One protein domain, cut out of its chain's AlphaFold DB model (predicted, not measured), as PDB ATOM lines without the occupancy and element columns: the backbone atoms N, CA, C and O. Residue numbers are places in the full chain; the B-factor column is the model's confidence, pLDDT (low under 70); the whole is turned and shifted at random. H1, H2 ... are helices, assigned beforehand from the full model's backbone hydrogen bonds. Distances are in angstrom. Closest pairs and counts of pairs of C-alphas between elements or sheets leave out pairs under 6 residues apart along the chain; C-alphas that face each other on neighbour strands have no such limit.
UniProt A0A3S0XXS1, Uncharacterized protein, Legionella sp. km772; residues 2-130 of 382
ATOM      1  N   PRO A   2      17.131 -33.802  63.169       87.12
ATOM      2  CA  PRO A   2      17.205 -33.507  61.744       87.12
ATOM      3  C   PRO A   2      17.190 -31.991  61.506       87.12
ATOM      4  O   PRO A   2      16.588 -31.231  62.268       87.12
ATOM      5  N   THR A   3      17.884 -31.549  60.464       95.69
ATOM      6  CA  THR A   3      17.800 -30.173  59.965       95.69
ATOM      7  C   THR A   3      16.550 -29.985  59.104       95.69
ATOM      8  O   THR A   3      15.986 -30.946  58.570       95.69
ATOM      9  N   ILE A   4      16.133 -28.734  58.915       96.00
ATOM     10  CA  ILE A   4      15.100 -28.379  57.934       96.00
ATOM     11  C   ILE A   4      15.488 -28.893  56.542       96.00
ATOM     12  O   ILE A   4      14.642 -29.419  55.818       96.00
ATOM     13  N   PHE A   5      16.765 -28.770  56.170       97.19
ATOM     14  CA  PHE A   5      17.267 -29.250  54.888       97.19
ATOM     15  C   PHE A   5      17.023 -30.746  54.705       97.19
ATOM     16  O   PHE A   5      16.391 -31.132  53.724       97.19
ATOM     17  N   ILE A   6      17.473 -31.589  55.642       96.69
ATOM     18  CA  ILE A   6      17.388 -33.039  55.448       96.69
ATOM     19  C   ILE A   6      15.946 -33.544  55.448       96.69
ATOM     20  O   ILE A   6      15.612 -34.426  54.659       96.69
ATOM     21  N   LYS A   7      15.075 -32.953  56.276       95.88
ATOM     22  CA  LYS A   7      13.636 -33.245  56.270       95.88
ATOM     23  C   LYS A   7      13.043 -33.014  54.881       95.88
ATOM     24  O   LYS A   7      12.518 -33.942  54.275       95.88
ATOM     25  N   ASN A   8      13.224 -31.810  54.344       97.50
ATOM     26  CA  ASN A   8      12.656 -31.446  53.049       97.50
ATOM     27  C   ASN A   8      13.310 -32.200  51.889       97.50
ATOM     28  O   ASN A   8      12.620 -32.610  50.960       97.50
ATOM     29  N   LEU A   9      14.622 -32.431  51.946       97.81
ATOM     30  CA  LEU A   9      15.339 -33.187  50.925       97.81
ATOM     31  C   LEU A   9      14.803 -34.618  50.797       97.81
ATOM     32  O   LEU A   9      14.573 -35.086  49.684       97.81
ATOM     33  N   LYS A  10      14.567 -35.295  51.926       97.50
ATOM     34  CA  LYS A  10      13.982 -36.641  51.941       97.50
ATOM     35  C   LYS A  10      12.602 -36.663  51.294       97.50
ATOM     36  O   LYS A  10      12.361 -37.518  50.446       97.50
ATOM     37  N   ASP A  11      11.737 -35.717  51.652       96.75
ATOM     38  CA  ASP A  11      10.374 -35.636  51.116       96.75
ATOM     39  C   ASP A  11      10.377 -35.400  49.595       96.75
ATOM     40  O   ASP A  11       9.632 -36.044  48.855       96.75
ATOM     41  N   LEU A  12      11.268 -34.531  49.108       97.56
ATOM     42  CA  LEU A  12      11.421 -34.224  47.683       97.56
ATOM     43  C   LEU A  12      11.960 -35.414  46.877       97.56
ATOM     44  O   LEU A  12      11.422 -35.733  45.812       97.56
ATOM     45  N   ILE A  13      12.989 -36.098  47.394       97.81
ATOM     46  CA  ILE A  13      13.517 -37.333  46.794       97.81
ATOM     47  C   ILE A  13      12.415 -38.389  46.749       97.81
ATOM     48  O   ILE A  13      12.169 -38.985  45.701       97.81
ATOM     49  N   PHE A  14      11.728 -38.603  47.873       96.62
ATOM     50  CA  PHE A  14      10.667 -39.595  47.974       96.62
ATOM     51  C   PHE A  14       9.553 -39.330  46.958       96.62
ATOM     52  O   PHE A  14       9.124 -40.258  46.275       96.62
ATOM     53  N   GLY A  15       9.133 -38.069  46.806       94.75
ATOM     54  CA  GLY A  15       8.132 -37.666  45.820       94.75
ATOM     55  C   GLY A  15       8.515 -38.043  44.386       94.75
ATOM     56  O   GLY A  15       7.688 -38.598  43.666       94.75
ATOM     57  N   GLN A  16       9.770 -37.810  43.987       94.88
ATOM     58  CA  GLN A  16      10.266 -38.194  42.658       94.88
ATOM     59  C   GLN A  16      10.332 -39.713  42.464       94.88
ATOM     60  O   GLN A  16       9.816 -40.245  41.480       94.88
ATOM     61  N   LEU A  17      10.899 -40.430  43.436       96.06
ATOM     62  CA  LEU A  17      10.983 -41.890  43.382       96.06
ATOM     63  C   LEU A  17       9.596 -42.541  43.332       96.06
ATOM     64  O   LEU A  17       9.401 -43.517  42.613       96.06
ATOM     65  N   ASN A  18       8.614 -41.977  44.039       95.06
ATOM     66  CA  ASN A  18       7.255 -42.510  44.082       95.06
ATOM     67  C   ASN A  18       6.537 -42.415  42.729       95.06
ATOM     68  O   ASN A  18       5.781 -43.321  42.375       95.06
ATOM     69  N   ILE A  19       6.788 -41.353  41.954       93.44
ATOM     70  CA  ILE A  19       6.268 -41.225  40.585       93.44
ATOM     71  C   ILE A  19       6.814 -42.365  39.722       93.44
ATOM     72  O   ILE A  19       6.042 -43.055  39.053       93.44
ATOM     73  N   ARG A  20       8.131 -42.608  39.773       94.25
ATOM     74  CA  ARG A  20       8.750 -43.669  38.971       94.25
ATOM     75  C   ARG A  20       8.308 -45.063  39.406       94.25
ATOM     76  O   ARG A  20       7.973 -45.878  38.552       94.25
ATOM     77  N   TRP A  21       8.262 -45.318  40.710       94.44
ATOM     78  CA  TRP A  21       7.768 -46.576  41.273       94.44
ATOM     79  C   TRP A  21       6.328 -46.871  40.831       94.44
ATOM     80  O   TRP A  21       6.031 -47.965  40.359       94.44
ATOM     81  N   SER A  22       5.449 -45.864  40.885       90.62
ATOM     82  CA  SER A  22       4.059 -46.001  40.433       90.62
ATOM     83  C   SER A  22       3.964 -46.327  38.938       90.62
ATOM     84  O   SER A  22       3.140 -47.148  38.543       90.62
ATOM     85  N   ALA A  23       4.820 -45.723  38.105       90.00
ATOM     86  CA  ALA A  23       4.866 -46.006  36.671       90.00
ATOM     87  C   ALA A  23       5.311 -47.448  36.369       90.00
ATOM     88  O   ALA A  23       4.717 -48.101  35.513       90.00
ATOM     89  N   LEU A  24       6.307 -47.965  37.097       89.38
ATOM     90  CA  LEU A  24       6.763 -49.356  36.970       89.38
ATOM     91  C   LEU A  24       5.658 -50.352  37.372       89.38
ATOM     92  O   LEU A  24       5.384 -51.301  36.641       89.38
ATOM     93  N   ASN A  25       4.941 -50.089  38.466       85.88
ATOM     94  CA  ASN A  25       3.830 -50.947  38.900       85.88
ATOM     95  C   ASN A  25       2.611 -50.887  37.972       85.88
ATOM     96  O   ASN A  25       1.880 -51.870  37.829       85.88
ATOM     97  N   ALA A  26       2.365 -49.747  37.321       82.94
ATOM     98  CA  ALA A  26       1.310 -49.643  36.318       82.94
ATOM     99  C   ALA A  26       1.595 -50.554  35.110       82.94
ATOM    100  O   ALA A  26       0.673 -51.193  34.601       82.94
ATOM    101  N   GLN A  27       2.864 -50.676  34.701       76.62
ATOM    102  CA  GLN A  27       3.279 -51.618  33.652       76.62
ATOM    103  C   GLN A  27       3.032 -53.074  34.072       76.62
ATOM    104  O   GLN A  27       2.480 -53.844  33.290       76.62
ATOM    105  N   GLN A  28       3.338 -53.425  35.326       72.88
ATOM    106  CA  GLN A  28       3.030 -54.748  35.881       72.88
ATOM    107  C   GLN A  28       1.521 -55.032  35.902       72.88
ATOM    108  O   GLN A  28       1.067 -56.100  35.505       72.88
ATOM    109  N   THR A  29       0.715 -54.055  36.311       69.00
ATOM    110  CA  THR A  29      -0.742 -54.226  36.390       69.00
ATOM    111  C   THR A  29      -1.349 -54.479  35.002       69.00
ATOM    112  O   THR A  29      -2.229 -55.323  34.850       69.00
ATOM    113  N   ALA A  30      -0.854 -53.804  33.958       65.12
ATOM    114  CA  ALA A  30      -1.296 -54.034  32.579       65.12
ATOM    115  C   ALA A  30      -1.001 -55.466  32.078       65.12
ATOM    116  O   ALA A  30      -1.774 -56.013  31.285       65.12
ATOM    117  N   TYR A  31       0.076 -56.085  32.571       61.34
ATOM    118  CA  TYR A  31       0.409 -57.489  32.325       61.34
ATOM    119  C   TYR A  31      -0.582 -58.445  33.003       61.34
ATOM    120  O   TYR A  31      -1.141 -59.325  32.341       61.34
ATOM    121  N   ASP A  32      -0.863 -58.234  34.291       60.09
ATOM    122  CA  ASP A  32      -1.721 -59.121  35.089       60.09
ATOM    123  C   ASP A  32      -3.172 -59.181  34.574       60.09
ATOM    124  O   ASP A  32      -3.810 -60.236  34.623       60.09
ATOM    125  N   TYR A  33      -3.685 -58.087  33.996       61.62
ATOM    126  CA  TYR A  33      -5.021 -58.044  33.380       61.62
ATOM    127  C   TYR A  33      -5.078 -58.589  31.938       61.62
ATOM    128  O   TYR A  33      -6.126 -58.527  31.295       61.62
ATOM    129  N   GLY A  34      -3.994 -59.187  31.432       53.28
ATOM    130  CA  GLY A  34      -4.012 -60.013  30.223       53.28
ATOM    131  C   GLY A  34      -4.104 -59.253  28.899       53.28
ATOM    132  O   GLY A  34      -4.462 -59.861  27.892       53.28
ATOM    133  N   PHE A  35      -3.772 -57.959  28.879       54.94
ATOM    134  CA  PHE A  35      -3.902 -57.135  27.674       54.94
ATOM    135  C   PHE A  35      -2.833 -57.450  26.611       54.94
ATOM    136  O   PHE A  35      -3.079 -57.257  25.425       54.94
ATOM    137  N   LEU A  36      -1.663 -57.978  26.998       53.25
ATOM    138  CA  LEU A  36      -0.562 -58.296  26.080       53.25
ATOM    139  C   LEU A  36       0.198 -59.544  26.568       53.25
ATOM    140  O   LEU A  36       0.963 -59.486  27.522       53.25
ATOM    141  N   LYS A  37      -0.005 -60.699  25.920       49.16
ATOM    142  CA  LYS A  37       0.715 -61.959  26.209       49.16
ATOM    143  C   LYS A  37       1.727 -62.294  25.108       49.16
ATOM    144  O   LYS A  37       1.630 -63.336  24.467       49.16
ATOM    145  N   LEU A  38       2.683 -61.400  24.861       55.94
ATOM    146  CA  LEU A  38       3.853 -61.682  24.018       55.94
ATOM    147  C   LEU A  38       5.081 -61.921  24.906       55.94
ATOM    148  O   LEU A  38       5.204 -61.316  25.967       55.94
ATOM    149  N   SER A  39       5.989 -62.811  24.498       54.34
ATOM    150  CA  SER A  39       7.171 -63.209  25.284       54.34
ATOM    151  C   SER A  39       8.109 -62.043  25.627       54.34
ATOM    152  O   SER A  39       8.690 -62.043  26.709       54.34
ATOM    153  N   SER A  40       8.201 -61.026  24.762       56.78
ATOM    154  CA  SER A  40       8.907 -59.769  25.051       56.78
ATOM    155  C   SER A  40       8.280 -59.004  26.221       56.78
ATOM    156  O   SER A  40       8.986 -58.464  27.062       56.78
ATOM    157  N   PHE A  41       6.953 -59.040  26.341       57.78
ATOM    158  CA  PHE A  41       6.213 -58.337  27.386       57.78
ATOM    159  C   PHE A  41       6.381 -58.999  28.765       57.78
ATOM    160  O   PHE A  41       6.442 -58.308  29.776       57.78
ATOM    161  N   VAL A  42       6.524 -60.332  28.821       60.81
ATOM    162  CA  VAL A  42       6.856 -61.066  30.063       60.81
ATOM    163  C   VAL A  42       8.232 -60.649  30.584       60.81
ATOM    164  O   VAL A  42       8.403 -60.398  31.775       60.81
ATOM    165  N   HIS A  43       9.204 -60.572  29.678       58.91
ATOM    166  CA  HIS A  43      10.579 -60.210  29.987       58.91
ATOM    167  C   HIS A  43      10.685 -58.752  30.469       58.91
ATOM    168  O   HIS A  43      11.249 -58.487  31.530       58.91
ATOM    169  N   ASP A  44      10.025 -57.824  29.774       70.50
ATOM    170  CA  ASP A  44       9.956 -56.419  30.190       70.50
ATOM    171  C   ASP A  44       9.233 -56.243  31.538       70.50
ATOM    172  O   ASP A  44       9.613 -55.394  32.343       70.50
ATOM    173  N   THR A  45       8.239 -57.087  31.835       77.88
ATOM    174  CA  THR A  45       7.525 -57.060  33.121       77.88
ATOM    175  C   THR A  45       8.428 -57.478  34.283       77.88
ATOM    176  O   THR A  45       8.397 -56.835  35.330       77.88
ATOM    177  N   MET A  46       9.260 -58.512  34.116       85.25
ATOM    178  CA  MET A  46      10.178 -58.968  35.171       85.25
ATOM    179  C   MET A  46      11.235 -57.911  35.495       85.25
ATOM    180  O   MET A  46      11.467 -57.614  36.668       85.25
ATOM    181  N   LEU A  47      11.808 -57.281  34.468       90.06
ATOM    182  CA  LEU A  47      12.734 -56.167  34.652       90.06
ATOM    183  C   LEU A  47      12.057 -54.976  35.351       90.06
ATOM    184  O   LEU A  47      12.660 -54.351  36.225       90.06
ATOM    185  N   SER A  48      10.809 -54.655  34.998       89.94
ATOM    186  CA  SER A  48      10.061 -53.580  35.660       89.94
ATOM    187  C   SER A  48       9.775 -53.875  37.135       89.94
ATOM    188  O   SER A  48       9.896 -52.962  37.952       89.94
ATOM    189  N   VAL A  49       9.467 -55.129  37.495       91.06
ATOM    190  CA  VAL A  49       9.292 -55.561  38.894       91.06
ATOM    191  C   VAL A  49      10.594 -55.409  39.677       91.06
ATOM    192  O   VAL A  49      10.608 -54.774  40.729       91.06
ATOM    193  N   GLU A  50      11.708 -55.910  39.144       94.50
ATOM    194  CA  GLU A  50      13.004 -55.823  39.822       94.50
ATOM    195  C   GLU A  50      13.456 -54.364  40.007       94.50
ATOM    196  O   GLU A  50      13.915 -53.966  41.081       94.50
ATOM    197  N   GLN A  51      13.243 -53.513  38.999       95.62
ATOM    198  CA  GLN A  51      13.482 -52.076  39.132       95.62
ATOM    199  C   GLN A  51      12.565 -51.428  40.176       95.62
ATOM    200  O   GLN A  51      13.024 -50.566  40.928       95.62
ATOM    201  N   ALA A  52      11.290 -51.821  40.250       95.19
ATOM    202  CA  ALA A  52      10.365 -51.305  41.255       95.19
ATOM    203  C   ALA A  52      10.820 -51.680  42.672       95.19
ATOM    204  O   ALA A  52      10.803 -50.822  43.558       95.19
ATOM    205  N   ASP A  53      11.308 -52.904  42.873       96.31
ATOM    206  CA  ASP A  53      11.857 -53.365  44.151       96.31
ATOM    207  C   ASP A  53      13.118 -52.588  44.555       96.31
ATOM    208  O   ASP A  53      13.256 -52.178  45.715       96.31
ATOM    209  N   ILE A  54      14.014 -52.305  43.604       98.06
ATOM    210  CA  ILE A  54      15.195 -51.462  43.846       98.06
ATOM    211  C   ILE A  54      14.769 -50.053  44.286       98.06
ATOM    212  O   ILE A  54      15.277 -49.540  45.288       98.06
ATOM    213  N   ILE A  55      13.808 -49.435  43.591       97.88
ATOM    214  CA  ILE A  55      13.297 -48.102  43.949       97.88
ATOM    215  C   ILE A  55      12.602 -48.121  45.317       97.88
ATOM    216  O   ILE A  55      12.833 -47.221  46.126       97.88
ATOM    217  N   ALA A  56      11.814 -49.153  45.625       97.19
ATOM    218  CA  ALA A  56      11.152 -49.299  46.920       97.19
ATOM    219  C   ALA A  56      12.165 -49.437  48.071       97.19
ATOM    220  O   ALA A  56      11.994 -48.846  49.142       97.19
ATOM    221  N   ASN A  57      13.251 -50.185  47.863       98.00
ATOM    222  CA  ASN A  57      14.326 -50.317  48.847       98.00
ATOM    223  C   ASN A  57      15.107 -49.010  49.033       98.00
ATOM    224  O   ASN A  57      15.437 -48.648  50.170       98.00
ATOM    225  N   LEU A  58      15.338 -48.255  47.955       98.25
ATOM    226  CA  LEU A  58      15.891 -46.907  48.054       98.25
ATOM    227  C   LEU A  58      14.962 -46.001  48.872       98.25
ATOM    228  O   LEU A  58      15.416 -45.390  49.834       98.25
ATOM    229  N   GLN A  59      13.661 -45.959  48.573       97.81
ATOM    230  CA  GLN A  59      12.687 -45.158  49.327       97.81
ATOM    231  C   GLN A  59      12.707 -45.470  50.831       97.81
ATOM    232  O   GLN A  59      12.751 -44.546  51.643       97.81
ATOM    233  N   LYS A  60      12.746 -46.755  51.216       97.50
ATOM    234  CA  LYS A  60      12.877 -47.171  52.626       97.50
ATOM    235  C   LYS A  60      14.163 -46.634  53.258       97.50
ATOM    236  O   LYS A  60      14.117 -46.095  54.363       97.50
ATOM    237  N   THR A  61      15.288 -46.737  52.548       97.06
ATOM    238  CA  THR A  61      16.589 -46.215  52.995       97.06
ATOM    239  C   THR A  61      16.542 -44.701  53.214       97.06
ATOM    240  O   THR A  61      16.975 -44.217  54.259       97.06
ATOM    241  N   ILE A  62      15.949 -43.951  52.278       96.69
ATOM    242  CA  ILE A  62      15.786 -42.493  52.384       96.69
ATOM    243  C   ILE A  62      14.921 -42.134  53.599       96.69
ATOM    244  O   ILE A  62      15.316 -41.289  54.400       96.69
ATOM    245  N   VAL A  63      13.772 -42.792  53.788       95.00
ATOM    246  CA  VAL A  63      12.867 -42.537  54.926       95.00
ATOM    247  C   VAL A  63      13.553 -42.823  56.264       95.00
ATOM    248  O   VAL A  63      13.430 -42.017  57.189       95.00
ATOM    249  N   ALA A  64      14.322 -43.909  56.358       95.31
ATOM    250  CA  ALA A  64      15.051 -44.292  57.567       95.31
ATOM    251  C   ALA A  64      16.271 -43.396  57.874       95.31
ATOM    252  O   ALA A  64      16.805 -43.438  58.985       95.31
ATOM    253  N   PHE A  65      16.725 -42.577  56.921       95.19
ATOM    254  CA  PHE A  65      17.889 -41.717  57.109       95.19
ATOM    255  C   PHE A  65      17.591 -40.558  58.077       95.19
ATOM    256  O   PHE A  65      16.770 -39.686  57.791       95.19
ATOM    257  N   ASN A  66      18.270 -40.525  59.227       90.00
ATOM    258  CA  ASN A  66      18.019 -39.542  60.296       90.00
ATOM    259  C   ASN A  66      18.856 -38.252  60.192       90.00
ATOM    260  O   ASN A  66      18.659 -37.333  60.989       90.00
ATOM    261  N   GLY A  67      19.772 -38.175  59.223       91.88
ATOM    262  CA  GLY A  67      20.727 -37.075  59.097       91.88
ATOM    263  C   GLY A  67      21.845 -37.114  60.143       91.88
ATOM    264  O   GLY A  67      21.751 -37.750  61.194       91.88
ATOM    265  N   THR A  68      22.932 -36.414  59.842       92.38
ATOM    266  CA  THR A  68      24.119 -36.262  60.694       92.38
ATOM    267  C   THR A  68      24.174 -34.890  61.365       92.38
ATOM    268  O   THR A  68      25.059 -34.637  62.182       92.38
ATOM    269  N   GLY A  69      23.234 -33.996  61.030       90.75
ATOM    270  CA  GLY A  69      23.243 -32.597  61.467       90.75
ATOM    271  C   GLY A  69      24.230 -31.730  60.681       90.75
ATOM    272  O   GLY A  69      24.489 -30.591  61.064       90.75
ATOM    273  N   ASN A  70      24.800 -32.265  59.600       95.50
ATOM    274  CA  ASN A  70      25.652 -31.545  58.669       95.50
ATOM    275  C   ASN A  70      25.087 -31.727  57.260       95.50
ATOM    276  O   ASN A  70      25.270 -32.777  56.648       95.50
ATOM    277  N   ASP A  71      24.441 -30.683  56.749       96.56
ATOM    278  CA  ASP A  71      23.705 -30.736  55.484       96.56
ATOM    279  C   ASP A  71      24.577 -31.154  54.295       96.56
ATOM    280  O   ASP A  71      24.126 -31.916  53.445       96.56
ATOM    281  N   GLN A  72      25.847 -30.740  54.257       97.06
ATOM    282  CA  GLN A  72      26.771 -31.156  53.201       97.06
ATOM    283  C   GLN A  72      27.068 -32.658  53.274       97.06
ATOM    284  O   GLN A  72      27.045 -33.335  52.251       97.06
ATOM    285  N   LYS A  73      27.322 -33.207  54.469       97.00
ATOM    286  CA  LYS A  73      27.524 -34.659  54.637       97.00
ATOM    287  C   LYS A  73      26.253 -35.446  54.329       97.00
ATOM    288  O   LYS A  73      26.330 -36.501  53.707       97.00
ATOM    289  N   ASP A  74      25.105 -34.923  54.742       96.88
ATOM    290  CA  ASP A  74      23.804 -35.551  54.528       96.88
ATOM    291  C   ASP A  74      23.448 -35.598  53.036       96.88
ATOM    292  O   ASP A  74      23.010 -36.637  52.540       96.88
ATOM    293  N   LYS A  75      23.739 -34.519  52.298       97.12
ATOM    294  CA  LYS A  75      23.642 -34.459  50.835       97.12
ATOM    295  C   LYS A  75      24.479 -35.551  50.166       97.12
ATOM    296  O   LYS A  75      23.951 -36.306  49.352       97.12
ATOM    297  N   GLU A  76      25.766 -35.649  50.508       98.06
ATOM    298  CA  GLU A  76      26.652 -36.656  49.903       98.06
ATOM    299  C   GLU A  76      26.194 -38.084  50.224       98.06
ATOM    300  O   GLU A  76      26.189 -38.938  49.340       98.06
ATOM    301  N   LYS A  77      25.731 -38.341  51.456       97.81
ATOM    302  CA  LYS A  77      25.254 -39.670  51.856       97.81
ATOM    303  C   LYS A  77      23.999 -40.097  51.089       97.81
ATOM    304  O   LYS A  77      23.903 -41.240  50.654       97.81
ATOM    305  N   LEU A  78      23.047 -39.189  50.874       97.88
ATOM    306  CA  LEU A  78      21.860 -39.501  50.070       97.88
ATOM    307  C   LEU A  78      22.207 -39.726  48.592       97.88
ATOM    308  O   LEU A  78      21.646 -40.628  47.970       97.88
ATOM    309  N   LYS A  79      23.160 -38.966  48.034       98.31
ATOM    310  CA  LYS A  79      23.667 -39.202  46.669       98.31
ATOM    311  C   LYS A  79      24.366 -40.555  46.540       98.31
ATOM    312  O   LYS A  79      24.207 -41.205  45.511       98.31
ATOM    313  N   GLU A  80      25.091 -40.994  47.568       98.12
ATOM    314  CA  GLU A  80      25.697 -42.330  47.622       98.12
ATOM    315  C   GLU A  80      24.624 -43.425  47.527       98.12
ATOM    316  O   GLU A  80      24.709 -44.276  46.647       98.12
ATOM    317  N   HIS A  81      23.553 -43.340  48.324       98.25
ATOM    318  CA  HIS A  81      22.438 -44.294  48.252       98.25
ATOM    319  C   HIS A  81      21.754 -44.323  46.876       98.25
ATOM    320  O   HIS A  81      21.378 -45.384  46.379       98.25
ATOM    321  N   ILE A  82      21.620 -43.167  46.220       98.38
ATOM    322  CA  ILE A  82      21.079 -43.093  44.855       98.38
ATOM    323  C   ILE A  82      22.037 -43.723  43.841       98.38
ATOM    324  O   ILE A  82      21.586 -44.414  42.929       98.38
ATOM    325  N   ALA A  83      23.346 -43.515  43.988       98.19
ATOM    326  CA  ALA A  83      24.350 -44.126  43.120       98.19
ATOM    327  C   ALA A  83      24.378 -45.657  43.267       98.19
ATOM    328  O   ALA A  83      24.478 -46.365  42.265       98.19
ATOM    329  N   GLU A  84      24.228 -46.172  44.490       98.38
ATOM    330  CA  GLU A  84      24.078 -47.607  44.762       98.38
ATOM    331  C   GLU A  84      22.836 -48.182  44.068       98.38
ATOM    332  O   GLU A  84      22.934 -49.186  43.362       98.38
ATOM    333  N   ALA A  85      21.685 -47.514  44.196       98.25
ATOM    334  CA  ALA A  85      20.455 -47.924  43.520       98.25
ATOM    335  C   ALA A  85      20.582 -47.859  41.991       98.25
ATOM    336  O   ALA A  85      20.131 -48.765  41.294       98.25
ATOM    337  N   LYS A  86      21.241 -46.823  41.457       97.88
ATOM    338  CA  LYS A  86      21.512 -46.696  40.019       97.88
ATOM    339  C   LYS A  86      22.338 -47.873  39.514       97.88
ATOM    340  O   LYS A  86      21.952 -48.494  38.529       97.88
ATOM    341  N   LYS A  87      23.411 -48.228  40.225       97.88
ATOM    342  CA  LYS A  87      24.239 -49.392  39.900       97.88
ATOM    343  C   LYS A  87      23.435 -50.696  39.952       97.88
ATOM    344  O   LYS A  87      23.596 -51.532  39.072       97.88
ATOM    345  N   ALA A  88      22.557 -50.861  40.941       97.88
ATOM    346  CA  ALA A  88      21.683 -52.031  41.024       97.88
ATOM    347  C   ALA A  88      20.729 -52.124  39.818       97.88
ATOM    348  O   ALA A  88      20.573 -53.201  39.251       97.88
ATOM    349  N   VAL A  89      20.151 -51.000  39.372       97.38
ATOM    350  CA  VAL A  89      19.328 -50.963  38.149       97.38
ATOM    351  C   VAL A  89      20.164 -51.290  36.911       97.38
ATOM    352  O   VAL A  89      19.699 -52.034  36.058       97.38
ATOM    353  N   GLU A  90      21.386 -50.763  36.793       96.88
ATOM    354  CA  GLU A  90      22.295 -51.100  35.686       96.88
ATOM    355  C   GLU A  90      22.590 -52.606  35.644       96.88
ATOM    356  O   GLU A  90      22.516 -53.202  34.574       96.88
ATOM    357  N   THR A  91      22.856 -53.233  36.796       96.38
ATOM    358  CA  THR A  91      23.056 -54.687  36.899       96.38
ATOM    359  C   THR A  91      21.809 -55.463  36.478       96.38
ATOM    360  O   THR A  91      21.911 -56.284  35.573       96.38
ATOM    361  N   ALA A  92      20.634 -55.133  37.022       95.12
ATOM    362  CA  ALA A  92      19.380 -55.780  36.630       95.12
ATOM    363  C   ALA A  92      19.122 -55.650  35.119       95.12
ATOM    364  O   ALA A  92      18.700 -56.586  34.458       95.12
ATOM    365  N   ARG A  93      19.431 -54.502  34.510       93.69
ATOM    366  CA  ARG A  93      19.281 -54.342  33.056       93.69
ATOM    367  C   ARG A  93      20.233 -55.227  32.259       93.69
ATOM    368  O   ARG A  93      19.811 -55.756  31.241       93.69
ATOM    369  N   VAL A  94      21.480 -55.385  32.701       93.25
ATOM    370  CA  VAL A  94      22.446 -56.286  32.053       93.25
ATOM    371  C   VAL A  94      21.994 -57.742  32.162       93.25
ATOM    372  O   VAL A  94      22.054 -58.459  31.167       93.25
ATOM    373  N   ASP A  95      21.498 -58.157  33.329       92.25
ATOM    374  CA  ASP A  95      21.028 -59.528  33.572       92.25
ATOM    375  C   ASP A  95      19.792 -59.882  32.728       92.25
ATOM    376  O   ASP A  95      19.602 -61.037  32.350       92.25
ATOM    377  N   HIS A  96      18.990 -58.874  32.382       89.50
ATOM    378  CA  HIS A  96      17.856 -58.978  31.463       89.50
ATOM    379  C   HIS A  96      18.215 -58.516  30.038       89.50
ATOM    380  O   HIS A  96      17.341 -58.094  29.302       89.50
ATOM    381  N   GLU A  97      19.486 -58.494  29.625       89.69
ATOM    382  CA  GLU A  97      19.901 -58.151  28.244       89.69
ATOM    383  C   GLU A  97      19.304 -56.831  27.681       89.69
ATOM    384  O   GLU A  97      19.147 -56.643  26.473       89.69
ATOM    385  N   ALA A  98      18.966 -55.882  28.557       87.25
ATOM    386  CA  ALA A  98      18.312 -54.632  28.207       87.25
ATOM    387  C   ALA A  98      19.334 -53.518  27.924       87.25
ATOM    388  O   ALA A  98      20.436 -53.482  28.474       87.25
ATOM    389  N   GLY A  99      18.953 -52.550  27.083       85.38
ATOM    390  CA  GLY A  99      19.841 -51.448  26.688       85.38
ATOM    391  C   GLY A  99      20.332 -50.583  27.861       85.38
ATOM    392  O   GLY A  99      19.697 -50.502  28.910       85.38
ATOM    393  N   ALA A 100      21.432 -49.855  27.671       82.88
ATOM    394  CA  ALA A 100      22.057 -49.045  28.726       82.88
ATOM    395  C   ALA A 100      21.231 -47.824  29.187       82.88
ATOM    396  O   ALA A 100      21.547 -47.209  30.203       82.88
ATOM    397  N   THR A 101      20.178 -47.450  28.459       86.88
ATOM    398  CA  THR A 101      19.313 -46.306  28.770       86.88
ATOM    399  C   THR A 101      17.955 -46.771  29.288       86.88
ATOM    400  O   THR A 101      17.399 -47.763  28.823       86.88
ATOM    401  N   SER A 102      17.407 -46.062  30.276       91.69
ATOM    402  CA  SER A 102      16.021 -46.236  30.720       91.69
ATOM    403  C   SER A 102      15.543 -45.030  31.510       91.69
ATOM    404  O   SER A 102      16.343 -44.360  32.162       91.69
ATOM    405  N   ASP A 103      14.232 -44.822  31.539       93.56
ATOM    406  CA  ASP A 103      13.597 -43.795  32.367       93.56
ATOM    407  C   ASP A 103      13.939 -43.938  33.857       93.56
ATOM    408  O   ASP A 103      14.038 -42.940  34.563       93.56
ATOM    409  N   THR A 104      14.140 -45.166  34.353       95.81
ATOM    410  CA  THR A 104      14.544 -45.410  35.747       95.81
ATOM    411  C   THR A 104      15.956 -44.879  36.005       95.81
ATOM    412  O   THR A 104      16.180 -44.188  36.998       95.81
ATOM    413  N   LEU A 105      16.904 -45.144  35.096       97.31
ATOM    414  CA  LEU A 105      18.269 -44.618  35.199       97.31
ATOM    415  C   LEU A 105      18.304 -43.093  35.054       97.31
ATOM    416  O   LEU A 105      19.015 -42.432  35.812       97.31
ATOM    417  N   THR A 106      17.512 -42.539  34.132       96.75
ATOM    418  CA  THR A 106      17.348 -41.089  33.966       96.75
ATOM    419  C   THR A 106      16.780 -40.461  35.238       96.75
ATOM    420  O   THR A 106      17.376 -39.531  35.767       96.75
ATOM    421  N   CYS A 107      15.717 -41.034  35.813       96.69
ATOM    422  CA  CYS A 107      15.124 -40.568  37.068       96.69
ATOM    423  C   CYS A 107      16.146 -40.543  38.215       96.69
ATOM    424  O   CYS A 107      16.281 -39.529  38.896       96.69
ATOM    425  N   LEU A 108      16.918 -41.617  38.415       98.06
ATOM    426  CA  LEU A 108      17.942 -41.666  39.467       98.06
ATOM    427  C   LEU A 108      19.054 -40.631  39.240       98.06
ATOM    428  O   LEU A 108      19.522 -39.997  40.190       98.06
ATOM    429  N   GLN A 109      19.457 -40.422  37.984       97.50
ATOM    430  CA  GLN A 109      20.418 -39.381  37.631       97.50
ATOM    431  C   GLN A 109      19.863 -37.976  37.906       97.50
ATOM    432  O   GLN A 109      20.565 -37.147  38.491       97.50
ATOM    433  N   ASP A 110      18.611 -37.720  37.534       96.62
ATOM    434  CA  ASP A 110      17.936 -36.439  37.732       96.62
ATOM    435  C   ASP A 110      17.751 -36.124  39.215       96.62
ATOM    436  O   ASP A 110      18.024 -35.000  39.634       96.62
ATOM    437  N   VAL A 111      17.389 -37.115  40.036       97.81
ATOM    438  CA  VAL A 111      17.322 -36.964  41.497       97.81
ATOM    439  C   VAL A 111      18.700 -36.597  42.059       97.81
ATOM    440  O   VAL A 111      18.804 -35.649  42.834       97.81
ATOM    441  N   SER A 112      19.772 -37.283  41.645       97.81
ATOM    442  CA  SER A 112      21.139 -36.968  42.097       97.81
ATOM    443  C   SER A 112      21.558 -35.535  41.735       97.81
ATOM    444  O   SER A 112      22.097 -34.803  42.573       97.81
ATOM    445  N   ASN A 113      21.242 -35.098  40.513       97.75
ATOM    446  CA  ASN A 113      21.491 -33.732  40.055       97.75
ATOM    447  C   ASN A 113      20.637 -32.707  40.823       97.75
ATOM    448  O   ASN A 113      21.129 -31.640  41.197       97.75
ATOM    449  N   ALA A 114      19.364 -33.017  41.084       97.81
ATOM    450  CA  ALA A 114      18.442 -32.150  41.814       97.81
ATOM    451  C   ALA A 114      18.884 -31.934  43.267       97.81
ATOM    452  O   ALA A 114      18.798 -30.806  43.751       97.81
ATOM    453  N   ILE A 115      19.422 -32.964  43.930       98.31
ATOM    454  CA  ILE A 115      20.007 -32.849  45.275       98.31
ATOM    455  C   ILE A 115      21.139 -31.815  45.292       98.31
ATOM    456  O   ILE A 115      21.154 -30.930  46.149       98.31
ATOM    457  N   GLU A 116      22.068 -31.905  44.337       97.81
ATOM    458  CA  GLU A 116      23.184 -30.961  44.237       97.81
ATOM    459  C   GLU A 116      22.681 -29.536  43.982       97.81
ATOM    460  O   GLU A 116      23.017 -28.603  44.710       97.81
ATOM    461  N   ASN A 117      21.805 -29.380  42.989       97.38
ATOM    462  CA  ASN A 117      21.260 -28.085  42.599       97.38
ATOM    463  C   ASN A 117      20.422 -27.431  43.703       97.38
ATOM    464  O   ASN A 117      20.385 -26.203  43.799       97.38
ATOM    465  N   PHE A 118      19.734 -28.230  44.516       98.19
ATOM    466  CA  PHE A 118      18.974 -27.743  45.658       98.19
ATOM    467  C   PHE A 118      19.894 -27.254  46.772       98.19
ATOM    468  O   PHE A 118      19.712 -26.140  47.257       98.19
ATOM    469  N   TYR A 119      20.922 -28.029  47.126       98.25
ATOM    470  CA  TYR A 119      21.905 -27.599  48.118       98.25
ATOM    471  C   TYR A 119      22.585 -26.286  47.707       98.25
ATOM    472  O   TYR A 119      22.627 -25.344  48.498       98.25
ATOM    473  N   MET A 120      23.039 -26.190  46.452       97.88
ATOM    474  CA  MET A 120      23.646 -24.967  45.915       97.88
ATOM    475  C   MET A 120      22.672 -23.783  45.947       97.88
ATOM    476  O   MET A 120      23.043 -22.691  46.366       97.88
ATOM    477  N   GLN A 121      21.400 -23.995  45.589       96.31
ATOM    478  CA  GLN A 121      20.390 -22.939  45.682       96.31
ATOM    479  C   GLN A 121      20.212 -22.439  47.117       96.31
ATOM    480  O   GLN A 121      20.089 -21.236  47.315       96.31
ATOM    481  N   LEU A 122      20.185 -23.329  48.111       97.75
ATOM    482  CA  LEU A 122      20.069 -22.924  49.512       97.75
ATOM    483  C   LEU A 122      21.330 -22.233  50.033       97.75
ATOM    484  O   LEU A 122      21.223 -21.356  50.884       97.75
ATOM    485  N   GLN A 123      22.505 -22.610  49.525       97.06
ATOM    486  CA  GLN A 123      23.765 -21.942  49.835       97.06
ATOM    487  C   GLN A 123      23.792 -20.504  49.296       97.06
ATOM    488  O   GLN A 123      24.274 -19.605  49.984       97.06
ATOM    489  N   ASP A 124      23.244 -20.290  48.100       96.00
ATOM    490  CA  ASP A 124      23.163 -18.976  47.456       96.00
ATOM    491  C   ASP A 124      21.956 -18.147  47.933       96.00
ATOM    492  O   ASP A 124      21.884 -16.937  47.693       96.00
ATOM    493  N   PHE A 125      20.983 -18.775  48.600       96.81
ATOM    494  CA  PHE A 125      19.784 -18.093  49.069       96.81
ATOM    495  C   PHE A 125      20.121 -17.142  50.231       96.81
ATOM    496  O   PHE A 125      20.741 -17.560  51.211       96.81
ATOM    497  N   PRO A 126      19.681 -15.866  50.206       95.94
ATOM    498  CA  PRO A 126      20.126 -14.885  51.201       95.94
ATOM    499  C   PRO A 126      19.646 -15.146  52.639       95.94
ATOM    500  O   PRO A 126      20.153 -14.530  53.578       95.94
ATOM    501  N   PHE A 127      18.656 -16.023  52.834       96.50
ATOM    502  CA  PHE A 127      18.230 -16.467  54.160       96.50
ATOM    503  C   PHE A 127      18.873 -17.827  54.485       96.50
ATOM    504  O   PHE A 127      18.674 -18.772  53.722       96.50
ATOM    505  N   PRO A 128      19.591 -17.972  55.614       95.12
ATOM    506  CA  PRO A 128      20.334 -19.191  55.919       95.12
ATOM    507  C   PRO A 128      19.384 -20.319  56.338       95.12
ATOM    508  O   PRO A 128      19.048 -20.440  57.513       95.12
ATOM    509  N   LEU A 129      18.937 -21.127  55.374       96.31
ATOM    510  CA  LEU A 129      18.104 -22.314  55.613       96.31
ATOM    511  C   LEU A 129      18.935 -23.565  55.937       96.31
ATOM    512  O   LEU A 129      18.439 -24.478  56.596       96.31
ATOM    513  N   LEU A 130      20.200 -23.590  55.506       97.00
ATOM    514  CA  LEU A 130      21.149 -24.648  55.852       97.00
ATOM    515  C   LEU A 130      21.578 -24.538  57.323       97.00
ATOM    516  O   LEU A 130      21.785 -23.447  57.855       97.00
TER     517      LEU A 130
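AT A GLANCE: This is residues 2 to 130 of the 382 residues of an uncharacterized protein of Legionella sp. km772 (UniProt A0A3S0XXS1). Four long helices form an up-and-down bundle, each running against the one before it, drawn out as a rod; residues 33 to 40 stick out at one end, residues 123 to 128 at the other. The 129 printed residues include four named helices, H1 to H4 in chain order, and no named strand: all helix. The whole is only just loose, close to compact: radius of gyration of the C-alphas 16.8 A, spans 56 by 26 by 23 A.

HOW THE PARTS SIT: Start at H1, residues 4 to 32, which touches H2, residues 39 to 64, at Trp 21 and Ala 52, their closest C-alphas, 5.4 A apart, at a shallow tilt of 21 degrees, opposite ways. H3, residues 71 to 95, touches H2, closest at C-alphas 89 and 51, 6.0 A. H4, residues 103 to 124, touches H3, closest at C-alphas 112 and 79, 5.7 A. Each helix has every O i to N i+4 pair within hydrogen-bond range.

IN THESE COORDINATES: Find C-alpha 4 at (15.100, -28.379, 57.934); H1 runs 41.8 A. H4 ends at (23.163, -18.976, 47.456).

THE WHOLE: The printed part has no cut; its links are short. Residues 29 to 43 have pLDDT under 70.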